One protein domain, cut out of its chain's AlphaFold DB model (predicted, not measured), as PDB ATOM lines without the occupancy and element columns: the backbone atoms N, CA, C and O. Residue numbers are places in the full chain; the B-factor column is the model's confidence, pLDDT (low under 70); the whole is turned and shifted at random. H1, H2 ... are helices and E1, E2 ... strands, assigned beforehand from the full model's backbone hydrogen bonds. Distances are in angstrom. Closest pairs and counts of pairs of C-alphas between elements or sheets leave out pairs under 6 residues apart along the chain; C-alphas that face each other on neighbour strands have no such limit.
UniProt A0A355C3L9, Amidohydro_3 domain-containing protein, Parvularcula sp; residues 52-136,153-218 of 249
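AT A GLANCE: This is residues 52 to 136 and 153 to 218 of the 249 residues of the protein "Amidohydro_3 domain-containing protein" of Parvularcula sp (UniProt A0A355C3L9). What would one see first? A strongly twisted sheet of five parallel strands makes the core, with H2 and H3 along one face and H6 across the other. H1 packs on it towards the E1 edge, and the hairpin of H4 and H5 packs at the E5 edge. What is it made of? The printed part has 151 residues, with six named helices and five named strands in the order E1 H1 E2 H2 E3 H3 E4 E5 H4 H5 H6, of mixed class; the sheet's order is E1 E2 E3 E4 E5. It is compact, with a radius of gyration of the C-alphas of 15.1 A and spans of 41 by 37 by 32 A.

IN THESE COORDINATES: Where are the strands? E1 is residues 52 to 54, beginning at C-alpha 52 (32.578, 21.537, -10.300); E2 is 75 to 80, 16.3 A long; E3 is 104 to 109, 16.5 A; E4 is 126 to 130; E5 is 160 to 163. Where are the helices? H1 is residues 62 to 68, H2 81 to 94, 20.7 A long, H3 114 to 122, H4 171 to 179, H5 189 to 194, and H6 198 to 204, ending at C-alpha 204 (34.178, 12.884, 1.764).

HOW THE PARTS SIT: How do the strands pair? N 78 and O 52 of E1 and E2, N 107 and O 77 of E2 and E3, N 128 and O 106 of E3 and E4, and N 161 and O 127 of E4 and E5 are each 2.8 A apart, within hydrogen-bond range. What is on the sheet? In three layers, with helices on both faces, H1, H2, H3 and H4 are on one face and H6 is on the other. H2 runs along the strands at a height over the sheet of 8.8 A, while H6, at 7.7 A, runs across them; the closest C-alphas of H6 and E5 are those of Ala 200 and Ala 161, 4.6 A apart. E1, H1, E2; E2, H2, E3; and E3, H3, E4 are strand-helix-strand units, parallel neighbour strands with a helix between, each with a right-handed crossover. Which helices meet? H1 and H2 touch, about perpendicular at 88 degrees, closest at the C-alphas of Ala 62 and Ala 91, 4.5 A apart. H4 and H5 form a helical hairpin, closest at the C-alphas of Ala 175 and Ala 192, 5.2 A apart; H5 only grazes the sheet. How are the helix backbones? Every O i to N i+4 pair is within hydrogen-bond range in H1, H2, H3, H5 and H6, and 3 of 5 are in H4.

THE WHOLE: How large is it? The two C-alphas farthest apart, those of Gln 57 and Pro 215, are 47.2 A apart. Is anything missing? Residues 137 to 152 are not printed, and C-alphas 136 and 153 are 29.4 A apart across the cut, in the link from E4 to E5; of the links printed whole, none is long. Where is confidence low? The mean pLDDT of the printed part is 87.1, and residues 70 to 72, 97 to 101, 133 to 136, 153 to 155 and 182 are under 70.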
ATOM      1  N   ILE A  52      32.779  21.240  -8.883       91.94
ATOM      2  CA  ILE A  52      32.578  21.537 -10.300       91.94
ATOM      3  C   ILE A  52      31.079  21.450 -10.570       91.94
ATOM      4  O   ILE A  52      30.509  20.364 -10.544       91.94
ATOM      5  N   GLU A  53      30.441  22.589 -10.811       91.75
ATOM      6  CA  GLU A  53      29.026  22.659 -11.185       91.75
ATOM      7  C   GLU A  53      28.890  22.436 -12.698       91.75
ATOM      8  O   GLU A  53      29.484  23.164 -13.496       91.75
ATOM      9  N   VAL A  54      28.122  21.422 -13.096       92.19
ATOM     10  CA  VAL A  54      27.853  21.109 -14.503       92.19
ATOM     11  C   VAL A  54      26.705  21.995 -14.994       92.19
ATOM     12  O   VAL A  54      25.612  21.938 -14.424       92.19
ATOM     13  N   PRO A  55      26.899  22.794 -16.061       90.69
ATOM     14  CA  PRO A  55      25.825  23.593 -16.645       90.69
ATOM     15  C   PRO A  55      24.643  22.720 -17.079       90.69
ATOM     16  O   PRO A  55      24.849  21.592 -17.524       90.69
ATOM     17  N   CYS A  56      23.417  23.256 -17.064       86.56
ATOM     18  CA  CYS A  56      22.216  22.510 -17.474       86.56
ATOM     19  C   CYS A  56      22.339  21.888 -18.880       86.56
ATOM     20  O   CYS A  56      21.751  20.849 -19.163       86.56
ATOM     21  N   GLN A  57      23.112  22.514 -19.776       88.62
ATOM     22  CA  GLN A  57      23.361  22.027 -21.137       88.62
ATOM     23  C   GLN A  57      24.315  20.818 -21.190       88.62
ATOM     24  O   GLN A  57      24.546  20.282 -22.271       88.62
ATOM     25  N   GLY A  58      24.891  20.403 -20.057       90.31
ATOM     26  CA  GLY A  58      25.821  19.278 -19.967       90.31
ATOM     27  C   GLY A  58      27.221  19.578 -20.510       90.31
ATOM     28  O   GLY A  58      27.933  18.665 -20.916       90.31
ATOM     29  N   ALA A  59      27.625  20.848 -20.558       91.62
ATOM     30  CA  ALA A  59      28.954  21.229 -21.027       91.62
ATOM     31  C   ALA A  59      30.007  20.962 -19.936       91.62
ATOM     32  O   ALA A  59      30.235  21.813 -19.082       91.62
ATOM     33  N   ILE A  60      30.613  19.770 -19.956       94.25
ATOM     34  CA  ILE A  60      31.712  19.379 -19.064       94.25
ATOM     35  C   ILE A  60      32.655  18.390 -19.762       94.25
ATOM     36  O   ILE A  60      32.207  17.441 -20.412       94.25
ATOM     37  N   LEU A  61      33.965  18.599 -19.627       92.56
ATOM     38  CA  LEU A  61      35.004  17.717 -20.164       92.56
ATOM     39  C   LEU A  61      35.703  16.900 -19.067       92.56
ATOM     40  O   LEU A  61      35.808  17.306 -17.910       92.56
ATOM     41  N   ALA A  62      36.237  15.737 -19.446       91.12
ATOM     42  CA  ALA A  62      36.972  14.863 -18.530       91.12
ATOM     43  C   ALA A  62      38.241  15.541 -17.990       91.12
ATOM     44  O   ALA A  62      38.604  15.359 -16.830       91.12
ATOM     45  N   GLU A  63      38.896  16.349 -18.823       88.19
ATOM     46  CA  GLU A  63      40.104  17.100 -18.495       88.19
ATOM     47  C   GLU A  63      39.828  18.201 -17.466       88.19
ATOM     48  O   GLU A  63      40.681  18.459 -16.620       88.19
ATOM     49  N   GLU A  64      38.639  18.810 -17.492       89.25
ATOM     50  CA  GLU A  64      38.217  19.798 -16.490       89.25
ATOM     51  C   GLU A  64      38.062  19.142 -15.117       89.25
ATOM     52  O   GLU A  64      38.586  19.644 -14.119       89.25
ATOM     53  N   ILE A  65      37.423  17.966 -15.073       89.25
ATOM     54  CA  ILE A  65      37.312  17.168 -13.846       89.25
ATOM     55  C   ILE A  65      38.703  16.729 -13.376       89.25
ATOM     56  O   ILE A  65      39.033  16.876 -12.201       89.25
ATOM     57  N   ALA A  66      39.555  16.247 -14.282       85.31
ATOM     58  CA  ALA A  66      40.910  15.816 -13.952       85.31
ATOM     59  C   ALA A  66      41.790  16.951 -13.414       85.31
ATOM     60  O   ALA A  66      42.506  16.751 -12.430       85.31
ATOM     61  N   ALA A  67      41.700  18.147 -13.998       80.75
ATOM     62  CA  ALA A  67      42.432  19.330 -13.553       80.75
ATOM     63  C   ALA A  67      41.973  19.832 -12.173       80.75
ATOM     64  O   ALA A  67      42.766  20.430 -11.441       80.75
ATOM     65  N   GLY A  68      40.722  19.559 -11.785       75.75
ATOM     66  CA  GLY A  68      40.212  19.854 -10.445       75.75
ATOM     67  C   GLY A  68      40.931  19.084  -9.327       75.75
ATOM     68  O   GLY A  68      40.958  19.552  -8.181       75.75
ATOM     69  N   SER A  69      41.556  17.943  -9.655       72.31
ATOM     70  CA  SER A  69      42.323  17.118  -8.714       72.31
ATOM     71  C   SER A  69      43.666  17.771  -8.423       72.31
ATOM     72  O   SER A  69      44.650  17.574  -9.134       72.31
ATOM     73  N   THR A  70      43.738  18.552  -7.352       65.38
ATOM     74  CA  THR A  70      45.000  19.131  -6.882       65.38
ATOM     75  C   THR A  70      45.333  18.563  -5.509       65.38
ATOM     76  O   THR A  70      44.498  18.570  -4.606       65.38
ATOM     77  N   ASN A  71      46.553  18.040  -5.348       67.00
ATOM     78  CA  ASN A  71      47.090  17.541  -4.073       67.00
ATOM     79  C   ASN A  71      46.212  16.488  -3.361       67.00
ATOM     80  O   ASN A  71      46.140  16.472  -2.136       67.00
ATOM     81  N   GLY A  72      45.523  15.625  -4.118       67.88
ATOM     82  CA  GLY A  72      44.674  14.567  -3.555       67.88
ATOM     83  C   GLY A  72      43.371  15.059  -2.913       67.88
ATOM     84  O   GLY A  72      42.692  14.275  -2.254       67.88
ATOM     85  N   ARG A  73      43.004  16.337  -3.099       75.06
ATOM     86  CA  ARG A  73      41.742  16.892  -2.599       75.06
ATOM     87  C   ARG A  73      40.540  16.186  -3.250       75.06
ATOM     88  O   ARG A  73      40.584  15.954  -4.461       75.06
ATOM     89  N   PRO A  74      39.465  15.888  -2.494       83.88
ATOM     90  CA  PRO A  74      38.229  15.390  -3.074       83.88
ATOM     91  C   PRO A  74      37.664  16.337  -4.138       83.88
ATOM     92  O   PRO A  74      37.715  17.560  -3.991       83.88
ATOM     93  N   ILE A  75      37.105  15.754  -5.193       89.75
ATOM     94  CA  ILE A  75      36.338  16.435  -6.226       89.75
ATOM     95  C   ILE A  75      34.881  16.041  -6.083       89.75
ATOM     96  O   ILE A  75      34.541  14.861  -5.935       89.75
ATOM     97  N   ARG A  76      34.012  17.038  -6.193       93.00
ATOM     98  CA  ARG A  76      32.584  16.832  -6.348       93.00
ATOM     99  C   ARG A  76      32.105  17.473  -7.633       93.00
ATOM    100  O   ARG A  76      32.220  18.682  -7.802       93.00
ATOM    101  N   VAL A  77      31.552  16.654  -8.515       94.38
ATOM    102  CA  VAL A  77      30.854  17.123  -9.709       94.38
ATOM    103  C   VAL A  77      29.379  17.231  -9.359       94.38
ATOM    104  O   VAL A  77      28.766  16.250  -8.955       94.38
ATOM    105  N   VAL A  78      28.815  18.420  -9.472       93.50
ATOM    106  CA  VAL A  78      27.430  18.695  -9.115       93.50
ATOM    107  C   VAL A  78      26.624  18.829 -10.392       93.50
ATOM    108  O   VAL A  78      26.966  19.612 -11.275       93.50
ATOM    109  N   ALA A  79      25.566  18.039 -10.505       92.12
ATOM    110  CA  ALA A  79      24.745  17.956 -11.694       92.12
ATOM    111  C   ALA A  79      23.274  18.152 -11.332       92.12
ATOM    112  O   ALA A  79      22.700  17.389 -10.554       92.12
ATOM    113  N   SER A  80      22.673  19.179 -11.927       89.00
ATOM    114  CA  SER A  80      21.263  19.514 -11.730       89.00
ATOM    115  C   SER A  80      20.466  19.114 -12.959       89.00
ATOM    116  O   SER A  80      20.734  19.601 -14.059       89.00
ATOM    117  N   GLY A  81      19.509  18.212 -12.771       85.38
ATOM    118  CA  GLY A  81      18.709  17.652 -13.851       85.38
ATOM    119  C   GLY A  81      19.408  16.563 -14.669       85.38
ATOM    120  O   GLY A  81      20.615  16.309 -14.568       85.38
ATOM    121  N   GLN A  82      18.621  15.891 -15.510       85.44
ATOM    122  CA  GLN A  82      19.055  14.660 -16.188       85.44
ATOM    123  C   GLN A  82      20.171  14.885 -17.220       85.44
ATOM    124  O   GLN A  82      21.068  14.053 -17.350       85.44
ATOM    125  N   VAL A  83      20.141  16.011 -17.944       88.75
ATOM    126  CA  VAL A  83      21.139  16.328 -18.985       88.75
ATOM    127  C   VAL A  83      22.522  16.538 -18.369       88.75
ATOM    128  O   VAL A  83      23.500  15.944 -18.828       88.75
ATOM    129  N   ALA A  84      22.602  17.337 -17.303       91.56
ATOM    130  CA  ALA A  84      23.848  17.579 -16.588       91.56
ATOM    131  C   ALA A  84      24.386  16.289 -15.950       91.56
ATOM    132  O   ALA A  84      25.585  16.021 -16.026       91.56
ATOM    133  N   LEU A  85      23.507  15.461 -15.371       92.06
ATOM    134  CA  LEU A  85      23.900  14.208 -14.723       92.06
ATOM    135  C   LEU A  85      24.473  13.206 -15.731       92.06
ATOM    136  O   LEU A  85      25.547  12.647 -15.504       92.06
ATOM    137  N   ALA A  86      23.811  13.032 -16.876       92.19
ATOM    138  CA  ALA A  86      24.302  12.169 -17.946       92.19
ATOM    139  C   ALA A  86      25.669  12.635 -18.478       92.19
ATOM    140  O   ALA A  86      26.574  11.819 -18.666       92.19
ATOM    141  N   ALA A  87      25.844  13.947 -18.672       94.19
ATOM    142  CA  ALA A  87      27.113  14.518 -19.114       94.19
ATOM    143  C   ALA A  87      28.237  14.320 -18.083       94.19
ATOM    144  O   ALA A  87      29.345  13.933 -18.454       94.19
ATOM    145  N   ALA A  88      27.944  14.516 -16.792       95.12
ATOM    146  CA  ALA A  88      28.890  14.282 -15.705       95.12
ATOM    147  C   ALA A  88      29.393  12.831 -15.696       95.12
ATOM    148  O   ALA A  88      30.599  12.592 -15.660       95.12
ATOM    149  N   ILE A  89      28.477  11.860 -15.783       94.19
ATOM    150  CA  ILE A  89      28.815  10.431 -15.805       94.19
ATOM    151  C   ILE A  89      29.712  10.113 -17.005       94.19
ATOM    152  O   ILE A  89      30.739   9.451 -16.853       94.19
ATOM    153  N   GLU A  90      29.365  10.607 -18.195       94.50
ATOM    154  CA  GLU A  90      30.151  10.359 -19.403       94.50
ATOM    155  C   GLU A  90      31.544  11.004 -19.342       94.50
ATOM    156  O   GLU A  90      32.531  10.368 -19.719       94.50
ATOM    157  N   ALA A  91      31.661  12.222 -18.807       93.75
ATOM    158  CA  ALA A  91      32.954  12.862 -18.583       93.75
ATOM    159  C   ALA A  91      33.810  12.048 -17.599       93.75
ATOM    160  O   ALA A  91      34.971  11.754 -17.885       93.75
ATOM    161  N   VAL A  92      33.226  11.585 -16.490       92.00
ATOM    162  CA  VAL A  92      33.912  10.738 -15.503       92.00
ATOM    163  C   VAL A  92      34.377   9.404 -16.095       92.00
ATOM    164  O   VAL A  92      35.462   8.927 -15.757       92.00
ATOM    165  N   ARG A  93      33.608   8.795 -17.006       91.25
ATOM    166  CA  ARG A  93      34.002   7.554 -17.702       91.25
ATOM    167  C   ARG A  93      35.233   7.726 -18.587       91.25
ATOM    168  O   ARG A  93      35.972   6.762 -18.779       91.25
ATOM    169  N   ARG A  94      35.444   8.926 -19.130       91.06
ATOM    170  CA  ARG A  94      36.548   9.238 -20.051       91.06
ATOM    171  C   ARG A  94      37.845   9.617 -19.350       91.06
ATOM    172  O   ARG A  94      38.876   9.693 -20.010       91.06
ATOM    173  N   ILE A  95      37.812   9.821 -18.036       86.25
ATOM    174  CA  ILE A  95      39.001  10.116 -17.243       86.25
ATOM    175  C   ILE A  95      40.001   8.944 -17.345       86.25
ATOM    176  O   ILE A  95      39.699   7.836 -16.883       86.25
ATOM    177  N   PRO A  96      41.214   9.168 -17.883       73.31
ATOM    178  CA  PRO A  96      42.251   8.147 -17.921       73.31
ATOM    179  C   PRO A  96      42.787   7.863 -16.509       73.31
ATOM    180  O   PRO A  96      43.111   8.785 -15.771       73.31
ATOM    181  N   ALA A  97      42.877   6.577 -16.149       65.19
ATOM    182  CA  ALA A  97      43.427   6.032 -14.898       65.19
ATOM    183  C   ALA A  97      43.152   6.869 -13.623       65.19
ATOM    184  O   ALA A  97      43.974   7.662 -13.166       65.19
ATOM    185  N   LYS A  98      42.015   6.580 -12.981       58.06
ATOM    186  CA  LYS A  98      41.497   7.207 -11.747       58.06
ATOM    187  C   LYS A  98      42.458   7.287 -10.557       58.06
ATOM    188  O   LYS A  98      42.184   8.034  -9.635       58.06
ATOM    189  N   ALA A  99      43.586   6.578 -10.565       52.50
ATOM    190  CA  ALA A  99      44.562   6.626  -9.476       52.50
ATOM    191  C   ALA A  99      45.184   8.025  -9.252       52.50
ATOM    192  O   ALA A  99      45.705   8.279  -8.170       52.50
ATOM    193  N   ALA A 100      45.128   8.932 -10.239       55.91
ATOM    194  CA  ALA A 100      45.611  10.313 -10.097       55.91
ATOM    195  C   ALA A 100      44.547  11.305  -9.578       55.91
ATOM    196  O   ALA A 100      44.886  12.392  -9.103       55.91
ATOM    197  N   ILE A 101      43.262  10.948  -9.658       65.25
ATOM    198  CA  ILE A 101      42.148  11.780  -9.197       65.25
ATOM    199  C   ILE A 101      41.698  11.207  -7.869       65.25
ATOM    200  O   ILE A 101      41.100  10.147  -7.885       65.25
ATOM    201  N   GLY A 102      42.028  11.866  -6.753       75.31
ATOM    202  CA  GLY A 102      41.840  11.354  -5.386       75.31
ATOM    203  C   GLY A 102      40.437  10.801  -5.079       75.31
ATOM    204  O   GLY A 102      40.055   9.723  -5.519       75.31
ATOM    205  N   ARG A 103      39.654  11.489  -4.247       87.25
ATOM    206  CA  ARG A 103      38.252  11.103  -4.004       87.25
ATOM    207  C   ARG A 103      37.366  11.814  -5.025       87.25
ATOM    208  O   ARG A 103      37.464  13.027  -5.140       87.25
ATOM    209  N   LEU A 104      36.506  11.099  -5.745       90.56
ATOM    210  CA  LEU A 104      35.549  11.685  -6.692       90.56
ATOM    211  C   LEU A 104      34.120  11.287  -6.310       90.56
ATOM    212  O   LEU A 104      33.847  10.119  -6.029       90.56
ATOM    213  N   SER A 105      33.219  12.264  -6.329       94.50
ATOM    214  CA  SER A 105      31.783  12.082  -6.117       94.50
ATOM    215  C   SER A 105      30.980  12.839  -7.173       94.50
ATOM    216  O   SER A 105      31.445  13.861  -7.691       94.50
ATOM    217  N   ILE A 106      29.783  12.342  -7.480       95.50
ATOM    218  CA  ILE A 106      28.779  13.073  -8.256       95.50
ATOM    219  C   ILE A 106      27.590  13.376  -7.345       95.50
ATOM    220  O   ILE A 106      27.008  12.463  -6.770       95.50
ATOM    221  N   GLU A 107      27.220  14.648  -7.230       94.94
ATOM    222  CA  GLU A 107      25.986  15.088  -6.580       94.94
ATOM    223  C   GLU A 107      24.888  15.258  -7.626       94.94
ATOM    224  O   GLU A 107      24.993  16.108  -8.509       94.94
ATOM    225  N   GLY A 108      23.849  14.431  -7.527       92.19
ATOM    226  CA  GLY A 108      22.652  14.531  -8.353       92.19
ATOM    227  C   GLY A 108      21.586  15.357  -7.642       92.19
ATOM    228  O   GLY A 108      21.112  14.971  -6.570       92.19
ATOM    229  N   ARG A 109      21.196  16.477  -8.254       88.25
ATOM    230  CA  ARG A 109      20.046  17.297  -7.848       88.25
ATOM    231  C   ARG A 109      18.902  17.021  -8.824       88.25
ATOM    232  O   ARG A 109      18.982  17.410  -9.990       88.25
ATOM    233  N   GLY A 110      17.878  16.309  -8.362       81.56
ATOM    234  CA  GLY A 110      16.746  15.857  -9.177       81.56
ATOM    235  C   GLY A 110      16.620  14.333  -9.234       81.56
ATOM    236  O   GLY A 110      17.084  13.618  -8.344       81.56
ATOM    237  N   THR A 111      15.958  13.828 -10.275       82.25
ATOM    238  CA  THR A 111      15.676  12.394 -10.428       82.25
ATOM    239  C   THR A 111      16.937  11.609 -10.788       82.25
ATOM    240  O   THR A 111      17.570  11.877 -11.810       82.25
ATOM    241  N   VAL A 112      17.255  10.584  -9.994       85.69
ATOM    242  CA  VAL A 112      18.357   9.639 -10.236       85.69
ATOM    243  C   VAL A 112      17.798   8.226 -10.343       85.69
ATOM    244  O   VAL A 112      16.925   7.868  -9.561       85.69
ATOM    245  N   SER A 113      18.285   7.428 -11.296       86.00
ATOM    246  CA  SER A 113      17.822   6.054 -11.525       86.00
ATOM    247  C   SER A 113      18.764   4.996 -10.920       86.00
ATOM    248  O   SER A 113      19.940   5.294 -10.683       86.00
ATOM    249  N   PRO A 114      18.309   3.746 -10.711       86.38
ATOM    250  CA  PRO A 114      19.171   2.641 -10.284       86.38
ATOM    251  C   PRO A 114      20.356   2.391 -11.227       86.38
ATOM    252  O   PRO A 114      21.469   2.168 -10.758       86.38
ATOM    253  N   GLU A 115      20.164   2.533 -12.544       86.69
ATOM    254  CA  GLU A 115      21.239   2.380 -13.536       86.69
ATOM    255  C   GLU A 115      22.351   3.414 -13.327       86.69
ATOM    256  O   GLU A 115      23.526   3.130 -13.554       86.69
ATOM    257  N   THR A 116      22.002   4.615 -12.851       89.56
ATOM    258  CA  THR A 116      23.005   5.619 -12.478       89.56
ATOM    259  C   THR A 116      23.875   5.114 -11.334       89.56
ATOM    260  O   THR A 116      25.093   5.280 -11.381       89.56
ATOM    261  N   VAL A 117      23.279   4.468 -10.327       90.50
ATOM    262  CA  VAL A 117      24.050   3.913  -9.210       90.50
ATOM    263  C   VAL A 117      24.973   2.803  -9.691       90.50
ATOM    264  O   VAL A 117      26.162   2.850  -9.398       90.50
ATOM    265  N   GLU A 118      24.474   1.858 -10.488       89.31
ATOM    266  CA  GLU A 118      25.291   0.763 -11.031       89.31
ATOM    267  C   GLU A 118      26.504   1.280 -11.818       89.31
ATOM    268  O   GLU A 118      27.631   0.804 -11.632       89.31
ATOM    269  N   LEU A 119      26.293   2.295 -12.662       89.50
ATOM    270  CA  LEU A 119      27.363   2.937 -13.421       89.50
ATOM    271  C   LEU A 119      28.398   3.584 -12.496       89.50
ATOM    272  O   LEU A 119      29.597   3.389 -12.694       89.50
ATOM    273  N   LEU A 120      27.966   4.338 -11.484       91.69
ATOM    274  CA  LEU A 120      28.876   5.009 -10.553       91.69
ATOM    275  C   LEU A 120      29.626   4.018  -9.654       91.69
ATOM    276  O   LEU A 120      30.832   4.183  -9.447       91.69
ATOM    277  N   THR A 121      28.978   2.932  -9.230       89.81
ATOM    278  CA  THR A 121      29.613   1.820  -8.512       89.81
ATOM    279  C   THR A 121      30.719   1.184  -9.344       89.81
ATOM    280  O   THR A 121      31.847   1.054  -8.867       89.81
ATOM    281  N   ALA A 122      30.450   0.847 -10.612       88.31
ATOM    282  CA  ALA A 122      31.463   0.301 -11.521       88.31
ATOM    283  C   ALA A 122      32.638   1.273 -11.733       88.31
ATOM    284  O   ALA A 122      33.753   0.876 -12.083       88.31
ATOM    285  N   LEU A 123      32.395   2.565 -11.506       87.50
ATOM    286  CA  LEU A 123      33.388   3.616 -11.581       87.50
ATOM    287  C   LEU A 123      34.082   3.902 -10.235       87.50
ATOM    288  O   LEU A 123      35.023   4.699 -10.242       87.50
ATOM    289  N   ASN A 124      33.702   3.262  -9.128       88.06
ATOM    290  CA  ASN A 124      34.168   3.596  -7.776       88.06
ATOM    291  C   ASN A 124      33.982   5.094  -7.449       88.06
ATOM    292  O   ASN A 124      34.867   5.742  -6.887       88.06
ATOM    293  N   VAL A 125      32.848   5.657  -7.871       92.00
ATOM    294  CA  VAL A 125      32.456   7.050  -7.630       92.00
ATOM    295  C   VAL A 125      31.237   7.047  -6.723       92.00
ATOM    296  O   VAL A 125      30.271   6.341  -6.992       92.00
ATOM    297  N   ALA A 126      31.284   7.833  -5.650       94.25
ATOM    298  CA  ALA A 126      30.139   7.969  -4.757       94.25
ATOM    299  C   ALA A 126      29.053   8.834  -5.411       94.25
ATOM    300  O   ALA A 126      29.356   9.898  -5.964       94.25
ATOM    301  N   LEU A 127      27.801   8.397  -5.311       96.12
ATOM    302  CA  LEU A 127      26.636   9.214  -5.635       96.12
ATOM    303  C   LEU A 127      26.205   9.980  -4.388       96.12
ATOM    304  O   LEU A 127      26.115   9.408  -3.309       96.12
ATOM    305  N   ILE A 128      25.878  11.255  -4.539       96.38
ATOM    306  CA  ILE A 128      25.291  12.069  -3.479       96.38
ATOM    307  C   ILE A 128      23.900  12.484  -3.931       96.38
ATOM    308  O   ILE A 128      23.747  13.221  -4.904       96.38
ATOM    309  N   LEU A 129      22.888  11.988  -3.229       94.56
ATOM    310  CA  LEU A 129      21.495  12.360  -3.420       94.56
ATOM    311  C   LEU A 129      21.233  13.641  -2.640       94.56
ATOM    312  O   LEU A 129      21.261  13.631  -1.406       94.56
ATOM    313  N   SER A 130      20.997  14.734  -3.355       90.81
ATOM    314  CA  SER A 130      20.728  16.026  -2.737       90.81
ATOM    315  C   SER A 130      19.228  16.296  -2.651       90.81
ATOM    316  O   SER A 130      18.487  16.072  -3.609       90.81
ATOM    317  N   ASP A 131      18.788  16.768  -1.488       88.12
ATOM    318  CA  ASP A 131      17.445  17.311  -1.260       88.12
ATOM    319  C   ASP A 131      17.367  18.808  -1.643       88.12
ATOM    320  O   ASP A 131      16.319  19.428  -1.451       88.12
ATOM    321  N   GLU A 132      18.453  19.403  -2.158       82.69
ATOM    322  CA  GLU A 132      18.458  20.797  -2.609       82.69
ATOM    323  C   GLU A 132      17.484  21.029  -3.763       82.69
ATOM    324  O   GLU A 132      17.582  20.414  -4.829       82.69
ATOM    325  N   VAL A 133      16.568  21.976  -3.560       67.75
ATOM    326  CA  VAL A 133      15.632  22.431  -4.588       67.75
ATOM    327  C   VAL A 133      16.245  23.648  -5.263       67.75
ATOM    328  O   VAL A 133      16.186  24.761  -4.741       67.75
ATOM    329  N   LEU A 134      16.846  23.442  -6.430       64.94
ATOM    330  CA  LEU A 134      17.293  24.549  -7.268       64.94
ATOM    331  C   LEU A 134      16.142  25.083  -8.127       64.94
ATOM    332  O   LEU A 134      15.235  24.324  -8.467       64.94
ATOM    333  N   PRO A 135      16.169  26.377  -8.500       55.59
ATOM    334  CA  PRO A 135      15.197  26.929  -9.436       55.59
ATOM    335  C   PRO A 135      15.195  26.129 -10.749       55.59
ATOM    336  O   PRO A 135      16.264  25.733 -11.210       55.59
ATOM    337  N   ASP A 136      14.001  25.945 -11.331       56.34
ATOM    338  CA  ASP A 136      13.597  25.066 -12.456       56.34
ATOM    339  C   ASP A 136      14.369  25.217 -13.798       56.34
ATOM    340  O   ASP A 136      13.847  24.934 -14.875       56.34
ATOM    341  N   MET A 153      11.867  -3.780  -5.819       57.00
ATOM    342  CA  MET A 153      12.963  -3.327  -4.978       57.00
ATOM    343  C   MET A 153      14.149  -4.266  -5.204       57.00
ATOM    344  O   MET A 153      14.144  -5.400  -4.724       57.00
ATOM    345  N   PHE A 154      15.137  -3.819  -5.973       58.31
ATOM    346  CA  PHE A 154      16.414  -4.515  -6.082       58.31
ATOM    347  C   PHE A 154      17.390  -3.922  -5.063       58.31
ATOM    348  O   PHE A 154      17.383  -2.706  -4.882       58.31
ATOM    349  N   PRO A 155      18.204  -4.746  -4.378       63.81
ATOM    350  CA  PRO A 155      19.266  -4.224  -3.530       63.81
ATOM    351  C   PRO A 155      20.247  -3.433  -4.395       63.81
ATOM    352  O   PRO A 155      20.694  -3.921  -5.438       63.81
ATOM    353  N   ILE A 156      20.574  -2.222  -3.962       71.38
ATOM    354  CA  ILE A 156      21.471  -1.340  -4.695       71.38
ATOM    355  C   ILE A 156      22.856  -1.496  -4.076       71.38
ATOM    356  O   ILE A 156      23.109  -1.081  -2.952       71.38
ATOM    357  N   SER A 157      23.780  -2.105  -4.819       75.38
ATOM    358  CA  SER A 157      25.178  -2.198  -4.397       75.38
ATOM    359  C   SER A 157      25.933  -0.973  -4.914       75.38
ATOM    360  O   SER A 157      26.256  -0.889  -6.103       75.38
ATOM    361  N   GLY A 158      26.169   0.011  -4.049       86.69
ATOM    362  CA  GLY A 158      26.893   1.233  -4.394       86.69
ATOM    363  C   GLY A 158      27.099   2.157  -3.208       86.69
ATOM    364  O   GLY A 158      26.426   2.013  -2.197       86.69
ATOM    365  N   VAL A 159      28.026   3.109  -3.345       93.69
ATOM    366  CA  VAL A 159      28.232   4.142  -2.322       93.69
ATOM    367  C   VAL A 159      27.283   5.295  -2.602       93.69
ATOM    368  O   VAL A 159      27.478   6.049  -3.564       93.69
ATOM    369  N   ILE A 160      26.274   5.440  -1.752       95.81
ATOM    370  CA  ILE A 160      25.278   6.507  -1.846       95.81
ATOM    371  C   ILE A 160      25.369   7.340  -0.582       95.81
ATOM    372  O   ILE A 160      25.223   6.804   0.499       95.81
ATOM    373  N   ALA A 161      25.539   8.651  -0.695       97.00
ATOM    374  CA  ALA A 161      25.372   9.566   0.424       97.00
ATOM    375  C   ALA A 161      24.109  10.412   0.252       97.00
ATOM    376  O   ALA A 161      23.681  10.685  -0.868       97.00
ATOM    377  N   ILE A 162      23.528  10.869   1.358       96.69
ATOM    378  CA  ILE A 162      22.380  11.784   1.345       96.69
ATOM    379  C   ILE A 162      22.825  13.149   1.860       96.69
ATOM    380  O   ILE A 162      23.301  13.267   2.990       96.69
ATOM    381  N   ALA A 163      22.626  14.180   1.043       95.19
ATOM    382  CA  ALA A 163      22.735  15.577   1.438       95.19
ATOM    383  C   ALA A 163      21.320  16.121   1.704       95.19
ATOM    384  O   ALA A 163      20.564  16.322   0.751       95.19
ATOM    385  N   PRO A 164      20.920  16.349   2.971       93.56
ATOM    386  CA  PRO A 164      19.686  17.073   3.264       93.56
ATOM    387  C   PRO A 164      19.720  18.484   2.655       93.56
ATOM    388  O   PRO A 164      20.794  18.996   2.348       93.56
ATOM    389  N   ALA A 165      18.565  19.138   2.546       89.12
ATOM    390  CA  ALA A 165      18.509  20.539   2.137       89.12
ATOM    391  C   ALA A 165      19.257  21.448   3.134       89.12
ATOM    392  O   ALA A 165      19.443  21.101   4.313       89.12
ATOM    393  N   GLU A 166      19.677  22.623   2.674       86.62
ATOM    394  CA  GLU A 166      20.364  23.626   3.477       86.62
ATOM    395  C   GLU A 166      19.568  23.935   4.754       86.62
ATOM    396  O   GLU A 166      18.358  24.161   4.745       86.62
ATOM    397  N   GLY A 167      20.257  23.888   5.896       86.25
ATOM    398  CA  GLY A 167      19.659  24.128   7.208       86.25
ATOM    399  C   GLY A 167      18.865  22.959   7.809       86.25
ATOM    400  O   GLY A 167      18.571  23.005   9.005       86.25
ATOM    401  N   ASP A 168      18.560  21.887   7.065       89.88
ATOM    402  CA  ASP A 168      17.914  20.701   7.647       89.88
ATOM    403  C   ASP A 168      18.957  19.778   8.292       89.88
ATOM    404  O   ASP A 168      19.786  19.174   7.617       89.88
ATOM    405  N   ASN A 169      18.932  19.668   9.620       90.75
ATOM    406  CA  ASN A 169      19.837  18.799  10.383       90.75
ATOM    407  C   ASN A 169      19.185  17.459  10.767       90.75
ATOM    408  O   ASN A 169      19.719  16.712  11.589       90.75
ATOM    409  N   ARG A 170      18.016  17.135  10.200       92.62
ATOM    410  CA  ARG A 170      17.277  15.898  10.487       92.62
ATOM    411  C   ARG A 170      17.677  14.790   9.511       92.62
ATOM    412  O   ARG A 170      16.887  14.369   8.670       92.62
ATOM    413  N   PHE A 171      18.895  14.273   9.656       95.12
ATOM    414  CA  PHE A 171      19.439  13.215   8.791       95.12
ATOM    415  C   PHE A 171      18.539  11.975   8.688       95.12
ATOM    416  O   PHE A 171      18.332  11.466   7.592       95.12
ATOM    417  N   LEU A 172      17.927  11.529   9.793       96.06
ATOM    418  CA  LEU A 172      16.983  10.402   9.773       96.06
ATOM    419  C   LEU A 172      15.700  10.706   8.994       96.06
ATOM    420  O   LEU A 172      15.128   9.799   8.397       96.06
ATOM    421  N   ALA A 173      15.251  11.964   8.966       94.38
ATOM    422  CA  ALA A 173      14.118  12.355   8.138       94.38
ATOM    423  C   ALA A 173      14.499  12.326   6.650       94.38
ATOM    424  O   ALA A 173      13.738  11.794   5.848       94.38
ATOM    425  N   ALA A 174      15.682  12.838   6.291       94.19
ATOM    426  CA  ALA A 174      16.195  12.789   4.919       94.19
ATOM    427  C   ALA A 174      16.401  11.342   4.432       94.19
ATOM    428  O   ALA A 174      15.919  10.985   3.360       94.19
ATOM    429  N   ALA A 175      17.013  10.484   5.256       95.25
ATOM    430  CA  ALA A 175      17.119   9.049   4.997       95.25
ATOM    431  C   ALA A 175      15.734   8.399   4.865       95.25
ATOM    432  O   ALA A 175      15.464   7.734   3.871       95.25
ATOM    433  N   GLY A 176      14.825   8.685   5.806       94.19
ATOM    434  CA  GLY A 176      13.430   8.234   5.825       94.19
ATOM    435  C   GLY A 176      12.687   8.454   4.504       94.19
ATOM    436  O   GLY A 176      12.025   7.543   4.009       94.19
ATOM    437  N   LYS A 177      12.843   9.635   3.889       91.38
ATOM    438  CA  LYS A 177      12.235   9.946   2.582       91.38
ATOM    439  C   LYS A 177      12.652   8.949   1.497       91.38
ATOM    440  O   LYS A 177      11.814   8.568   0.687       91.38
ATOM    441  N   ARG A 178      13.906   8.482   1.503       92.19
ATOM    442  CA  ARG A 178      14.443   7.555   0.488       92.19
ATOM    443  C   ARG A 178      13.906   6.128   0.621       92.19
ATOM    444  O   ARG A 178      13.911   5.388  -0.358       92.19
ATOM    445  N   LEU A 179      13.374   5.757   1.791       90.31
ATOM    446  CA  LEU A 179      12.651   4.492   1.987       90.31
ATOM    447  C   LEU A 179      11.226   4.542   1.422       90.31
ATOM    448  O   LEU A 179      10.620   3.491   1.219       90.31
ATOM    449  N   LEU A 180      10.665   5.738   1.235       85.94
ATOM    450  CA  LEU A 180       9.283   5.971   0.801       85.94
ATOM    451  C   LEU A 180       9.202   6.559  -0.613       85.94
ATOM    452  O   LEU A 180       8.106   6.854  -1.090       85.94
ATOM    453  N   ASP A 181      10.353   6.754  -1.258       78.56
ATOM    454  CA  ASP A 181      10.444   7.376  -2.568       78.56
ATOM    455  C   ASP A 181       9.617   6.575  -3.584       78.56
ATOM    456  O   ASP A 181       9.729   5.350  -3.687       78.56
ATOM    457  N   SER A 182       8.732   7.283  -4.284       68.25
ATOM    458  CA  SER A 182       7.931   6.735  -5.386       68.25
ATOM    459  C   SER A 182       8.614   6.946  -6.740       68.25
ATOM    460  O   SER A 182       8.080   6.533  -7.769       68.25
ATOM    461  N   GLY A 183       9.761   7.626  -6.748       70.75
ATOM    462  CA  GLY A 183      10.655   7.742  -7.882       70.75
ATOM    463  C   GLY A 183      11.418   6.444  -8.165       70.75
ATOM    464  O   GLY A 183      11.216   5.422  -7.505       70.75
ATOM    465  N   PRO A 184      12.309   6.473  -9.166       74.25
ATOM    466  CA  PRO A 184      12.958   5.267  -9.670       74.25
ATOM    467  C   PRO A 184      13.993   4.676  -8.701       74.25
ATOM    468  O   PRO A 184      14.334   3.505  -8.830       74.25
ATOM    469  N   LEU A 185      14.489   5.454  -7.733       84.31
ATOM    470  CA  LEU A 185      15.508   5.020  -6.780       84.31
ATOM    471  C   LEU A 185      14.957   5.008  -5.350       84.31
ATOM    472  O   LEU A 185      14.818   6.051  -4.715       84.31
ATOM    473  N   ARG A 186      14.701   3.807  -4.830       88.62
ATOM    474  CA  ARG A 186      14.271   3.568  -3.449       88.62
ATOM    475  C   ARG A 186      15.354   2.803  -2.694       88.62
ATOM    476  O   ARG A 186      15.794   1.763  -3.172       88.62
ATOM    477  N   LEU A 187      15.735   3.289  -1.513       91.12
ATOM    478  CA  LEU A 187      16.758   2.649  -0.678       91.12
ATOM    479  C   LEU A 187      16.147   1.665   0.322       91.12
ATOM    480  O   LEU A 187      15.071   1.901   0.888       91.12
ATOM    481  N   ALA A 188      16.868   0.581   0.595       92.31
ATOM    482  CA  ALA A 188      16.613  -0.278   1.739       92.31
ATOM    483  C   ALA A 188      16.934   0.448   3.059       92.31
ATOM    484  O   ALA A 188      17.768   1.354   3.087       92.31
ATOM    485  N   PRO A 189      16.329   0.039   4.193       94.88
ATOM    486  CA  PRO A 189      16.599   0.670   5.483       94.88
ATOM    487  C   PRO A 189      18.087   0.703   5.853       94.88
ATOM    488  O   PRO A 189      18.572   1.721   6.330       94.88
ATOM    489  N   GLN A 190      18.818  -0.387   5.609       95.12
ATOM    490  CA  GLN A 190      20.254  -0.451   5.888       95.12
ATOM    491  C   GLN A 190      21.044   0.532   5.007       95.12
ATOM    492  O   GLN A 190      21.793   1.345   5.542       95.12
ATOM    493  N   GLU A 191      20.795   0.525   3.694       95.25
ATOM    494  CA  GLU A 191      21.417   1.437   2.719       95.25
ATOM    495  C   GLU A 191      21.167   2.910   3.098       95.25
ATOM    496  O   GLU A 191      22.068   3.740   3.055       95.25
ATOM    497  N   ALA A 192      19.958   3.248   3.556       95.81
ATOM    498  CA  ALA A 192      19.624   4.609   3.969       95.81
ATOM    499  C   ALA A 192      20.369   5.066   5.240       95.81
ATOM    500  O   ALA A 192      20.684   6.250   5.372       95.81
ATOM    501  N   LEU A 193      20.662   4.154   6.178       97.19
ATOM    502  CA  LEU A 193      21.491   4.463   7.351       97.19
ATOM    503  C   LEU A 193      22.966   4.601   6.972       97.19
ATOM    504  O   LEU A 193      23.646   5.499   7.476       97.19
ATOM    505  N   GLU A 194      23.458   3.742   6.081       96.81
ATOM    506  CA  GLU A 194      24.813   3.817   5.522       96.81
ATOM    507  C   GLU A 194      25.021   5.139   4.776       96.81
ATOM    508  O   GLU A 194      26.036   5.812   4.989       96.81
ATOM    509  N   ALA A 195      23.995   5.594   4.053       97.31
ATOM    510  CA  ALA A 195      24.009   6.830   3.282       97.31
ATOM    511  C   ALA A 195      24.123   8.121   4.097       97.31
ATOM    512  O   ALA A 195      24.511   9.161   3.566       97.31
ATOM    513  N   ILE A 196      23.830   8.072   5.395       97.44
ATOM    514  CA  ILE A 196      24.065   9.186   6.325       97.44
ATOM    515  C   ILE A 196      25.222   8.901   7.293       97.44
ATOM    516  O   ILE A 196      25.441   9.676   8.225       97.44
ATOM    517  N   THR A 197      25.961   7.799   7.109       97.44
ATOM    518  CA  THR A 197      27.086   7.392   7.966       97.44
ATOM    519  C   THR A 197      28.320   6.976   7.163       97.44
ATOM    520  O   THR A 197      29.140   7.832   6.836       97.44
ATOM    521  N   THR A 198      28.501   5.683   6.890       96.69
ATOM    522  CA  THR A 198      29.729   5.135   6.297       96.69
ATOM    523  C   THR A 198      29.930   5.580   4.851       96.69
ATOM    524  O   THR A 198      31.035   5.984   4.490       96.69
ATOM    525  N   ASP A 199      28.871   5.614   4.045       96.75
ATOM    526  CA  ASP A 199      28.960   6.021   2.640       96.75
ATOM    527  C   ASP A 199      29.149   7.527   2.513       96.75
ATOM    528  O   ASP A 199      29.927   8.006   1.688       96.75
ATOM    529  N   ALA A 200      28.509   8.283   3.402       96.56
ATOM    530  CA  ALA A 200      28.749   9.707   3.550       96.56
ATOM    531  C   ALA A 200      30.207  10.005   3.948       96.56
ATOM    532  O   ALA A 200      30.828  10.902   3.375       96.56
ATOM    533  N   ALA A 201      30.797   9.225   4.863       94.81
ATOM    534  CA  ALA A 201      32.218   9.341   5.194       94.81
ATOM    535  C   ALA A 201      33.107   9.011   3.986       94.81
ATOM    536  O   ALA A 201      34.036   9.764   3.696       94.81
ATOM    537  N   PHE A 202      32.796   7.947   3.242       93.12
ATOM    538  CA  PHE A 202      33.522   7.590   2.023       93.12
ATOM    539  C   PHE A 202      33.444   8.695   0.966       93.12
ATOM    540  O   PHE A 202      34.464   9.046   0.375       93.12
ATOM    541  N   ALA A 203      32.264   9.278   0.738       92.62
ATOM    542  CA  ALA A 203      32.063  10.349  -0.238       92.62
ATOM    543  C   ALA A 203      32.946  11.578   0.050       92.62
ATOM    544  O   ALA A 203      33.359  12.271  -0.881       92.62
ATOM    545  N   LEU A 204      33.277  11.818   1.323       90.44
ATOM    546  CA  LEU A 204      34.178  12.884   1.764       90.44
ATOM    547  C   LEU A 204      35.655  12.459   1.854       90.44
ATOM    548  O   LEU A 204      36.523  13.323   1.967       90.44
ATOM    549  N   GLY A 205      35.966  11.161   1.789       90.06
ATOM    550  CA  GLY A 205      37.308  10.646   2.084       90.06
ATOM    551  C   GLY A 205      37.650  10.654   3.581       90.06
ATOM    552  O   GLY A 205      38.819  10.756   3.951       90.06
ATOM    553  N   GLU A 206      36.636  10.600   4.447       91.62
ATOM    554  CA  GLU A 206      36.746  10.671   5.908       91.62
ATOM    555  C   GLU A 206      36.486   9.318   6.599       91.62
ATOM    556  O   GLU A 206      36.365   9.249   7.825       91.62
ATOM    557  N   GLU A 207      36.441   8.210   5.857       91.31
ATOM    558  CA  GLU A 207      36.196   6.862   6.390       91.31
ATOM    559  C   GLU A 207      37.229   6.433   7.451       91.31
ATOM    560  O   GLU A 207      36.947   5.605   8.322       91.31
ATOM    561  N   ALA A 208      38.424   7.032   7.437       89.12
ATOM    562  CA  ALA A 208      39.477   6.807   8.428       89.12
ATOM    563  C   ALA A 208      39.172   7.427   9.806       89.12
ATOM    564  O   ALA A 208      39.769   7.011  10.801       89.12
ATOM    565  N   SER A 209      38.229   8.370   9.897       87.06
ATOM    566  CA  SER A 209      37.899   9.079  11.142       87.06
ATOM    567  C   SER A 209      36.413   9.044  11.523       87.06
ATOM    568  O   SER A 209      36.114   9.038  12.718       87.06
ATOM    569  N   ARG A 210      35.487   8.959  10.559       91.75
ATOM    570  CA  ARG A 210      34.028   9.070  10.768       91.75
ATOM    571  C   ARG A 210      33.254   7.891  10.167       91.75
ATOM    572  O   ARG A 210      33.833   7.007   9.545       91.75
ATOM    573  N   GLY A 211      31.938   7.879  10.389       89.94
ATOM    574  CA  GLY A 211      30.997   6.965   9.729       89.94
ATOM    575  C   GLY A 211      30.873   5.569  10.344       89.94
ATOM    576  O   GLY A 211      29.976   4.830   9.957       89.94
ATOM    577  N   VAL A 212      31.705   5.212  11.331       94.56
ATOM    578  CA  VAL A 212      31.700   3.881  11.965       94.56
ATOM    579  C   VAL A 212      31.909   3.944  13.482       94.56
ATOM    580  O   VAL A 212      32.620   4.813  13.987       94.56
ATOM    581  N   ILE A 213      31.330   2.981  14.209       95.50
ATOM    582  CA  ILE A 213      31.650   2.683  15.615       95.50
ATOM    583  C   ILE A 213      32.538   1.440  15.612       95.50
ATOM    584  O   ILE A 213      32.055   0.336  15.378       95.50
ATOM    585  N   ALA A 214      33.837   1.614  15.845       94.88
ATOM    586  CA  ALA A 214      34.801   0.521  15.783       94.88
ATOM    587  C   ALA A 214      35.977   0.746  16.747       94.88
ATOM    588  O   ALA A 214      36.278   1.900  17.073       94.88
ATOM    589  N   PRO A 215      36.675  -0.324  17.174       95.69
ATOM    590  CA  PRO A 215      37.919  -0.208  17.925       95.69
ATOM    591  C   PRO A 215      38.936   0.718  17.243       95.69
ATOM    592  O   PRO A 215      39.065   0.742  16.018       95.69
ATOM    593  N   GLY A 216      39.645   1.508  18.045       93.88
ATOM    594  CA  GLY A 216      40.599   2.522  17.590       93.88
ATOM    595  C   GLY A 216      39.965   3.852  17.167       93.88
ATOM    596  O   GLY A 216      40.690   4.818  16.935       93.88
ATOM    597  N   ARG A 217      38.630   3.950  17.088       92.69
ATOM    598  CA  ARG A 217      37.930   5.211  16.787       92.69
ATOM    599  C   ARG A 217      37.614   5.989  18.057       92.69
ATOM    600  O   ARG A 217      37.410   5.411  19.121       92.69
ATOM    601  N   ARG A 218      37.531   7.318  17.948       92.69
ATOM    602  CA  ARG A 218      36.968   8.136  19.031       92.69
ATOM    603  C   ARG A 218      35.511   7.747  19.262       92.69
ATOM    604  O   ARG A 218      34.789   7.434  18.316       92.69
TER     605      ARG A 218